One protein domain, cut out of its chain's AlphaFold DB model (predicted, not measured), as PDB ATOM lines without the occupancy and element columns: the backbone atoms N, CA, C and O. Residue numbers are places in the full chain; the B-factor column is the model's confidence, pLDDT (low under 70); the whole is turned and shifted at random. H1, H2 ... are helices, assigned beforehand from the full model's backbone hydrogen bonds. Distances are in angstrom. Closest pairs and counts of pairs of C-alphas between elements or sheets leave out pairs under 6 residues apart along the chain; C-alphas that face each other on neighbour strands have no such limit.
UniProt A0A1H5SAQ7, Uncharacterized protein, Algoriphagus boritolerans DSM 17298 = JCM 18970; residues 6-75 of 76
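AT A GLANCE: This is residues 6 to 75 of the 76 residues of an uncharacterized protein of Algoriphagus boritolerans DSM 17298 = JCM 18970 (UniProt A0A1H5SAQ7). Helices strung in an open arch, no helix touching another: H1 folds back near H2 at one end, H3 is a short piece between H2 and H4, and H5 ends the other side. The printed part has 70 residues, five named helices and no named strand, all helix; it is extended, radius of gyration of the C-alphas 20.5 A, spans 53 by 31 by 22 A.

HOW THE PARTS SIT: Start with H1, residues 6 to 15, and H2, residues 19 to 34: close but not clearly touching, closest C-alphas Val 13 and Leu 22 at 7.3 A, opposite ways at a shallow tilt of 23 degrees. H3, residues 39 to 43, is apart from H2 and close but not clearly touching H4, residues 46 to 59; their closest C-alphas, Trp 41 and Lys 49, are 7.4 A apart. H5, residues 68 to 73, is apart from H4. In these five helices every O i to N i+4 pair is within hydrogen-bond range.

IN THESE COORDINATES: Find C-alpha 6 at (157.485, 140.681, 107.285), where H1 begins; H2 measures 22.3 A, H4 19.9 A. H5 ends at C-alpha 73, (170.206, 184.659, 122.783).

THE WHOLE: The farthest C-alphas, Asn 17 and Ser 63, are 53.5 A apart. The printed part has no cut and no long link; pLDDT is under 70 at residues 36, 74 and 75.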
ATOM      1  N   LYS A   6     156.380 141.617 107.110       84.25
ATOM      2  CA  LYS A   6     157.485 140.681 107.285       84.25
ATOM      3  C   LYS A   6     158.117 140.266 105.951       84.25
ATOM      4  O   LYS A   6     159.340 140.242 105.864       84.25
ATOM      5  N   ASP A   7     157.311 139.965 104.938       89.62
ATOM      6  CA  ASP A   7     157.794 139.546 103.618       89.62
ATOM      7  C   ASP A   7     158.529 140.693 102.912       89.62
ATOM      8  O   ASP A   7     159.620 140.485 102.385       89.62
ATOM      9  N   SER A   8     158.005 141.920 103.004       85.88
ATOM     10  CA  SER A   8     158.670 143.109 102.452       85.88
ATOM     11  C   SER A   8     160.012 143.397 103.141       85.88
ATOM     12  O   SER A   8     160.976 143.782 102.486       85.88
ATOM     13  N   VAL A   9     160.114 143.181 104.460       86.12
ATOM     14  CA  VAL A   9     161.390 143.325 105.188       86.12
ATOM     15  C   VAL A   9     162.387 142.239 104.780       86.12
ATOM     16  O   VAL A   9     163.568 142.539 104.630       86.12
ATOM     17  N   HIS A  10     161.937 140.999 104.564       88.38
ATOM     18  CA  HIS A  10     162.806 139.936 104.054       88.38
ATOM     19  C   HIS A  10     163.355 140.269 102.664       88.38
ATOM     20  O   HIS A  10     164.561 140.168 102.465       88.38
ATOM     21  N   GLN A  11     162.509 140.721 101.734       90.25
ATOM     22  CA  GLN A  11     162.957 141.144 100.401       90.25
ATOM     23  C   GLN A  11     163.964 142.297 100.470       90.25
ATOM     24  O   GLN A  11     164.996 142.244  99.812       90.25
ATOM     25  N   LEU A  12     163.715 143.294 101.324       87.12
ATOM     26  CA  LEU A  12     164.643 144.406 101.518       87.12
ATOM     27  C   LEU A  12     166.025 143.930 101.990       87.12
ATOM     28  O   LEU A  12     167.038 144.445 101.531       87.12
ATOM     29  N   VAL A  13     166.077 142.958 102.904       89.62
ATOM     30  CA  VAL A  13     167.343 142.387 103.389       89.62
ATOM     31  C   VAL A  13     168.077 141.638 102.275       89.62
ATOM     32  O   VAL A  13     169.285 141.807 102.150       89.62
ATOM     33  N   GLU A  14     167.361 140.872 101.448       89.44
ATOM     34  CA  GLU A  14     167.938 140.144 100.303       89.44
ATOM     35  C   GLU A  14     168.522 141.084  99.232       89.44
ATOM     36  O   GLU A  14     169.503 140.752  98.570       89.44
ATOM     37  N   GLU A  15     167.949 142.278  99.058       91.44
ATOM     38  CA  GLU A  15     168.435 143.267  98.086       91.44
ATOM     39  C   GLU A  15     169.690 144.028  98.559       91.44
ATOM     40  O   GLU A  15     170.445 144.574  97.741       91.44
ATOM     41  N   ILE A  16     169.945 144.083  99.871       91.38
ATOM     42  CA  ILE A  16     171.092 144.803 100.428       91.38
ATOM     43  C   ILE A  16     172.362 143.956 100.279       91.38
ATOM     44  O   ILE A  16     172.591 142.998 101.002       91.38
ATOM     45  N   ASN A  17     173.263 144.399  99.403       86.75
ATOM     46  CA  ASN A  17     174.588 143.788  99.221       86.75
ATOM     47  C   ASN A  17     175.693 144.435 100.084       86.75
ATOM     48  O   ASN A  17     176.868 144.095  99.960       86.75
ATOM     49  N   ASN A  18     175.344 145.422 100.912       93.00
ATOM     50  CA  ASN A  18     176.290 146.143 101.762       93.00
ATOM     51  C   ASN A  18     176.238 145.599 103.197       93.00
ATOM     52  O   ASN A  18     175.299 145.892 103.937       93.00
ATOM     53  N   GLU A  19     177.279 144.869 103.594       90.19
ATOM     54  CA  GLU A  19     177.381 144.238 104.916       90.19
ATOM     55  C   GLU A  19     177.279 145.246 106.072       90.19
ATOM     56  O   GLU A  19     176.560 145.005 107.034       90.19
ATOM     57  N   GLN A  20     177.901 146.428 105.965       90.62
ATOM     58  CA  GLN A  20     177.820 147.452 107.022       90.62
ATOM     59  C   GLN A  20     176.391 147.975 107.214       90.62
ATOM     60  O   GLN A  20     175.972 148.299 108.330       90.62
ATOM     61  N   LEU A  21     175.627 148.066 106.123       87.50
ATOM     62  CA  LEU A  21     174.222 148.454 106.190       87.50
ATOM     63  C   LEU A  21     173.378 147.347 106.834       87.50
ATOM     64  O   LEU A  21     172.506 147.655 107.647       87.50
ATOM     65  N   LEU A  22     173.663 146.078 106.526       90.62
ATOM     66  CA  LEU A  22     173.017 144.926 107.163       90.62
ATOM     67  C   LEU A  22     173.325 144.844 108.660       90.62
ATOM     68  O   LEU A  22     172.410 144.623 109.451       90.62
ATOM     69  N   GLU A  23     174.573 145.082 109.067       90.81
ATOM     70  CA  GLU A  23     174.964 145.160 110.479       90.81
ATOM     71  C   GLU A  23     174.192 146.264 111.206       90.81
ATOM     72  O   GLU A  23     173.578 146.016 112.243       90.81
ATOM     73  N   THR A  24     174.131 147.458 110.612       90.12
ATOM     74  CA  THR A  24     173.382 148.591 111.173       90.12
ATOM     75  C   THR A  24     171.892 148.266 111.308       90.12
ATOM     76  O   THR A  24     171.276 148.554 112.338       90.12
ATOM     77  N   LEU A  25     171.299 147.643 110.285       88.31
ATOM     78  CA  LEU A  25     169.896 147.238 110.286       88.31
ATOM     79  C   LEU A  25     169.621 146.173 111.357       88.31
ATOM     80  O   LEU A  25     168.653 146.296 112.110       88.31
ATOM     81  N   ARG A  26     170.481 145.154 111.460       89.81
ATOM     82  CA  ARG A  26     170.400 144.099 112.478       89.81
ATOM     83  C   ARG A  26     170.460 144.687 113.880       89.81
ATOM     84  O   ARG A  26     169.622 144.338 114.712       89.81
ATOM     85  N   ASP A  27     171.425 145.562 114.141       89.50
ATOM     86  CA  ASP A  27     171.637 146.144 115.466       89.50
ATOM     87  C   ASP A  27     170.459 147.040 115.851       89.50
ATOM     88  O   ASP A  27     169.944 146.952 116.966       89.50
ATOM     89  N   PHE A  28     169.943 147.823 114.899       85.75
ATOM     90  CA  PHE A  28     168.749 148.635 115.104       85.75
ATOM     91  C   PHE A  28     167.506 147.787 115.404       85.75
ATOM     92  O   PHE A  28     166.789 148.060 116.369       85.75
ATOM     93  N   LEU A  29     167.239 146.751 114.603       86.56
ATOM     94  CA  LEU A  29     166.080 145.878 114.802       86.56
ATOM     95  C   LEU A  29     166.184 145.087 116.112       86.56
ATOM     96  O   LEU A  29     165.187 144.955 116.821       86.56
ATOM     97  N   SER A  30     167.382 144.620 116.467       86.25
ATOM     98  CA  SER A  30     167.649 143.944 117.744       86.25
ATOM     99  C   SER A  30     167.399 144.882 118.923       86.25
ATOM    100  O   SER A  30     166.623 144.550 119.817       86.25
ATOM    101  N   LEU A  31     167.936 146.106 118.864       84.19
ATOM    102  CA  LEU A  31     167.717 147.127 119.887       84.19
ATOM    103  C   LEU A  31     166.226 147.437 120.071       84.19
ATOM    104  O   LEU A  31     165.751 147.535 121.201       84.19
ATOM    105  N   ARG A  32     165.471 147.588 118.977       80.44
ATOM    106  CA  ARG A  32     164.027 147.875 119.022       80.44
ATOM    107  C   ARG A  32     163.198 146.698 119.524       80.44
ATOM    108  O   ARG A  32     162.169 146.919 120.150       80.44
ATOM    109  N   LYS A  33     163.635 145.464 119.271       81.12
ATOM    110  CA  LYS A  33     162.985 144.256 119.787       81.12
ATOM    111  C   LYS A  33     163.173 144.111 121.300       81.12
ATOM    112  O   LYS A  33     162.261 143.661 121.983       81.12
ATOM    113  N   GLU A  34     164.344 144.488 121.807       78.69
ATOM    114  CA  GLU A  34     164.699 144.387 123.229       78.69
ATOM    115  C   GLU A  34     164.290 145.611 124.056       78.69
ATOM    116  O   GLU A  34     164.146 145.521 125.275       78.69
ATOM    117  N   THR A  35     164.095 146.760 123.408       74.38
ATOM    118  CA  THR A  35     163.674 148.005 124.057       74.38
ATOM    119  C   THR A  35     162.169 148.188 123.867       74.38
ATOM    120  O   THR A  35     161.763 148.734 122.836       74.38
ATOM    121  N   PRO A  36     161.320 147.765 124.825       69.94
ATOM    122  CA  PRO A  36     159.891 148.022 124.743       69.94
ATOM    123  C   PRO A  36     159.625 149.523 124.616       69.94
ATOM    124  O   PRO A  36     160.317 150.365 125.202       69.94
ATOM    125  N   HIS A  37     158.615 149.864 123.817       71.56
ATOM    126  CA  HIS A  37     158.135 151.235 123.720       71.56
ATOM    127  C   HIS A  37     157.818 151.764 125.120       71.56
ATOM    128  O   HIS A  37     157.129 151.105 125.889       71.56
ATOM    129  N   GLY A  38     158.334 152.948 125.446       76.06
ATOM    130  CA  GLY A  38     158.118 153.553 126.759       76.06
ATOM    131  C   GLY A  38     159.132 153.161 127.833       76.06
ATOM    132  O   GLY A  38     159.099 153.789 128.880       76.06
ATOM    133  N   LYS A  39     160.098 152.260 127.584       80.38
ATOM    134  CA  LYS A  39     161.136 151.907 128.578       80.38
ATOM    135  C   LYS A  39     161.844 153.132 129.168       80.38
ATOM    136  O   LYS A  39     161.992 153.244 130.375       80.38
ATOM    137  N   LEU A  40     162.214 154.092 128.318       79.75
ATOM    138  CA  LEU A  40     162.853 155.330 128.770       79.75
ATOM    139  C   LEU A  40     161.918 156.167 129.650       79.75
ATOM    140  O   LEU A  40     162.373 156.770 130.611       79.75
ATOM    141  N   TRP A  41     160.617 156.187 129.348       85.19
ATOM    142  CA  TRP A  41     159.628 156.833 130.209       85.19
ATOM    143  C   TRP A  41     159.511 156.105 131.546       85.19
ATOM    144  O   TRP A  41     159.518 156.752 132.583       85.19
ATOM    145  N   GLU A  42     159.459 154.775 131.543       84.69
ATOM    146  CA  GLU A  42     159.353 153.948 132.750       84.69
ATOM    147  C   GLU A  42     160.555 154.118 133.688       84.69
ATOM    148  O   GLU A  42     160.362 154.233 134.899       84.69
ATOM    149  N   GLU A  43     161.764 154.201 133.125       87.50
ATOM    150  CA  GLU A  43     163.034 154.366 133.845       87.50
ATOM    151  C   GLU A  43     163.245 155.774 134.425       87.50
ATOM    152  O   GLU A  43     164.118 155.958 135.277       87.50
ATOM    153  N   LEU A  44     162.468 156.776 133.997       87.81
ATOM    154  CA  LEU A  44     162.595 158.127 134.539       87.81
ATOM    155  C   LEU A  44     162.129 158.187 136.005       87.81
ATOM    156  O   LEU A  44     161.059 157.666 136.337       87.81
ATOM    157  N   PRO A  45     162.873 158.894 136.875       92.00
ATOM    158  CA  PRO A  45     162.396 159.255 138.202       92.00
ATOM    159  C   PRO A  45     161.056 160.003 138.153       92.00
ATOM    160  O   PRO A  45     160.775 160.756 137.216       92.00
ATOM    161  N   GLU A  46     160.224 159.822 139.179       92.19
ATOM    162  CA  GLU A  46     158.880 160.415 139.234       92.19
ATOM    163  C   GLU A  46     158.890 161.950 139.206       92.19
ATOM    164  O   GLU A  46     157.986 162.565 138.644       92.19
ATOM    165  N   ASP A  47     159.916 162.589 139.767       93.00
ATOM    166  CA  ASP A  47     160.131 164.035 139.659       93.00
ATOM    167  C   ASP A  47     160.345 164.467 138.203       93.00
ATOM    168  O   ASP A  47     159.732 165.435 137.755       93.00
ATOM    169  N   LYS A  48     161.115 163.702 137.424       90.69
ATOM    170  CA  LYS A  48     161.364 163.994 136.005       90.69
ATOM    171  C   LYS A  48     160.153 163.756 135.125       90.69
ATOM    172  O   LYS A  48     159.886 164.564 134.239       90.69
ATOM    173  N   LYS A  49     159.373 162.711 135.397       92.88
ATOM    174  CA  LYS A  49     158.084 162.510 134.718       92.88
ATOM    175  C   LYS A  49     157.151 163.697 134.949       92.88
ATOM    176  O   LYS A  49     156.556 164.192 133.996       92.88
ATOM    177  N   LYS A  50     157.060 164.186 136.191       94.44
ATOM    178  CA  LYS A  50     156.242 165.359 136.543       94.44
ATOM    179  C   LYS A  50     156.722 166.631 135.855       94.44
ATOM    180  O   LYS A  50     155.890 167.343 135.314       94.44
ATOM    181  N   GLU A  51     158.028 166.891 135.837       92.94
ATOM    182  CA  GLU A  51     158.601 168.036 135.114       92.94
ATOM    183  C   GLU A  51     158.241 168.000 133.621       92.94
ATOM    184  O   GLU A  51     157.852 169.018 133.057       92.94
ATOM    185  N   ILE A  52     158.324 166.828 132.981       92.62
ATOM    186  CA  ILE A  52     157.989 166.679 131.558       92.62
ATOM    187  C   ILE A  52     156.495 166.907 131.307       92.62
ATOM    188  O   ILE A  52     156.141 167.586 130.345       92.62
ATOM    189  N   LEU A  53     155.619 166.352 132.151       94.50
ATOM    190  CA  LEU A  53     154.173 166.568 132.031       94.50
ATOM    191  C   LEU A  53     153.805 168.035 132.257       94.50
ATOM    192  O   LEU A  53     153.013 168.577 131.495       94.50
ATOM    193  N   LEU A  54     154.430 168.688 133.238       94.25
ATOM    194  CA  LEU A  54     154.233 170.111 133.491       94.25
ATOM    195  C   LEU A  54     154.664 170.950 132.283       94.25
ATOM    196  O   LEU A  54     153.894 171.777 131.817       94.25
ATOM    197  N   ALA A  55     155.843 170.685 131.716       91.69
ATOM    198  CA  ALA A  55     156.310 171.389 130.523       91.69
ATOM    199  C   ALA A  55     155.378 171.182 129.315       91.69
ATOM    200  O   ALA A  55     155.220 172.078 128.486       91.69
ATOM    201  N   LEU A  56     154.748 170.006 129.204       91.75
ATOM    202  CA  LEU A  56     153.745 169.736 128.177       91.75
ATOM    203  C   LEU A  56     152.477 170.577 128.395       91.75
ATOM    204  O   LEU A  56     151.974 171.159 127.437       91.75
ATOM    205  N   GLU A  57     151.983 170.662 129.630       93.00
ATOM    206  CA  GLU A  57     150.839 171.510 129.991       93.00
ATOM    207  C   GLU A  57     151.137 172.993 129.739       93.00
ATOM    208  O   GLU A  57     150.349 173.675 129.086       93.00
ATOM    209  N   GLU A  58     152.304 173.469 130.177       91.94
ATOM    210  CA  GLU A  58     152.771 174.839 129.954       91.94
ATOM    211  C   GLU A  58     152.870 175.154 128.461       91.94
ATOM    212  O   GLU A  58     152.425 176.211 128.028       91.94
ATOM    213  N   SER A  59     153.349 174.213 127.638       91.31
ATOM    214  CA  SER A  59     153.488 174.433 126.193       91.31
ATOM    215  C   SER A  59     152.171 174.727 125.460       91.31
ATOM    216  O   SER A  59     152.202 175.263 124.351       91.31
ATOM    217  N   ALA A  60     151.024 174.387 126.059       91.75
ATOM    218  CA  ALA A  60     149.705 174.717 125.525       91.75
ATOM    219  C   ALA A  60     149.286 176.172 125.812       91.75
ATOM    220  O   ALA A  60     148.370 176.680 125.165       91.75
ATOM    221  N   ASP A  61     149.941 176.839 126.763       92.81
ATOM    222  CA  ASP A  61     149.736 178.243 127.100       92.81
ATOM    223  C   ASP A  61     150.814 179.109 126.436       92.81
ATOM    224  O   ASP A  61     151.982 179.116 126.832       92.81
ATOM    225  N   GLU A  62     150.405 179.894 125.436       89.06
ATOM    226  CA  GLU A  62     151.283 180.811 124.702       89.06
ATOM    227  C   GLU A  62     152.005 181.820 125.608       89.06
ATOM    228  O   GLU A  62     153.082 182.295 125.247       89.06
ATOM    229  N   SER A  63     151.461 182.130 126.791       90.69
ATOM    230  CA  SER A  63     152.082 183.060 127.741       90.69
ATOM    231  C   SER A  63     153.338 182.500 128.418       90.69
ATOM    232  O   SER A  63     154.177 183.272 128.887       90.69
ATOM    233  N   THR A  64     153.502 181.173 128.436       88.81
ATOM    234  CA  THR A  64     154.695 180.499 128.973       88.81
ATOM    235  C   THR A  64     155.794 180.338 127.918       88.81
ATOM    236  O   THR A  64     156.946 180.033 128.241       88.81
ATOM    237  N   LEU A  65     155.459 180.565 126.644       90.00
ATOM    238  CA  LEU A  65     156.381 180.404 125.534       90.00
ATOM    239  C   LEU A  65     157.300 181.619 125.409       90.00
ATOM    240  O   LEU A  65     156.911 182.774 125.576       90.00
ATOM    241  N   ILE A  66     158.546 181.353 125.034       90.88
ATOM    242  CA  ILE A  66     159.496 182.394 124.646       90.88
ATOM    243  C   ILE A  66     159.660 182.409 123.130       90.88
ATOM    244  O   ILE A  66     159.583 181.374 122.464       90.88
ATOM    245  N   SER A  67     159.933 183.587 122.569       90.00
ATOM    246  CA  SER A  67     160.219 183.686 121.141       90.00
ATOM    247  C   SER A  67     161.506 182.932 120.791       90.00
ATOM    248  O   SER A  67     162.442 182.818 121.590       90.00
ATOM    249  N   ARG A  68     161.589 182.450 119.548       88.38
ATOM    250  CA  ARG A  68     162.799 181.800 119.023       88.38
ATOM    251  C   ARG A  68     164.036 182.688 119.172       88.38
ATOM    252  O   ARG A  68     165.118 182.194 119.477       88.38
ATOM    253  N   GLU A  69     163.879 183.987 118.941       92.00
ATOM    254  CA  GLU A  69     164.962 184.963 119.059       92.00
ATOM    255  C   GLU A  69     165.485 185.054 120.495       92.00
ATOM    256  O   GLU A  69     166.697 185.090 120.700       92.00
ATOM    257  N   GLU A  70     164.592 185.039 121.486       89.38
ATOM    258  CA  GLU A  70     164.951 185.052 122.906       89.38
ATOM    259  C   GLU A  70     165.633 183.745 123.333       89.38
ATOM    260  O   GLU A  70     166.676 183.771 123.988       89.38
ATOM    261  N   PHE A  71     165.121 182.594 122.887       88.00
ATOM    262  CA  PHE A  71     165.743 181.292 123.152       88.00
ATOM    263  C   PHE A  71     167.189 181.217 122.633       88.00
ATOM    264  O   PHE A  71     168.086 180.746 123.335       88.00
ATOM    265  N   LEU A  72     167.440 181.711 121.415       90.06
ATOM    266  CA  LEU A  72     168.765 181.664 120.789       90.06
ATOM    267  C   LEU A  72     169.776 182.632 121.425       90.06
ATOM    268  O   LEU A  72     170.977 182.369 121.365       90.06
ATOM    269  N   LYS A  73     169.323 183.719 122.065       87.12
ATOM    270  CA  LYS A  73     170.206 184.659 122.783       87.12
ATOM    271  C   LYS A  73     170.831 184.050 124.036       87.12
ATOM    272  O   LYS A  73     171.963 184.390 124.361       87.12
ATOM    273  N   ARG A  74     170.136 183.129 124.711       68.69
ATOM    274  CA  ARG A  74     170.594 182.510 125.970       68.69
ATOM    275  C   ARG A  74     171.737 181.499 125.803       68.69
ATOM    276  O   ARG A  74     172.223 180.973 126.796       68.69
ATOM    277  N   LYS A  75     172.171 181.212 124.568       59.47
ATOM    278  CA  LYS A  75     173.268 180.276 124.257       59.47
ATOM    279  C   LYS A  75     174.625 180.950 123.982       59.47
ATOM    280  O   LYS A  75     175.462 180.344 123.313       59.47
TER     281      LYS A  75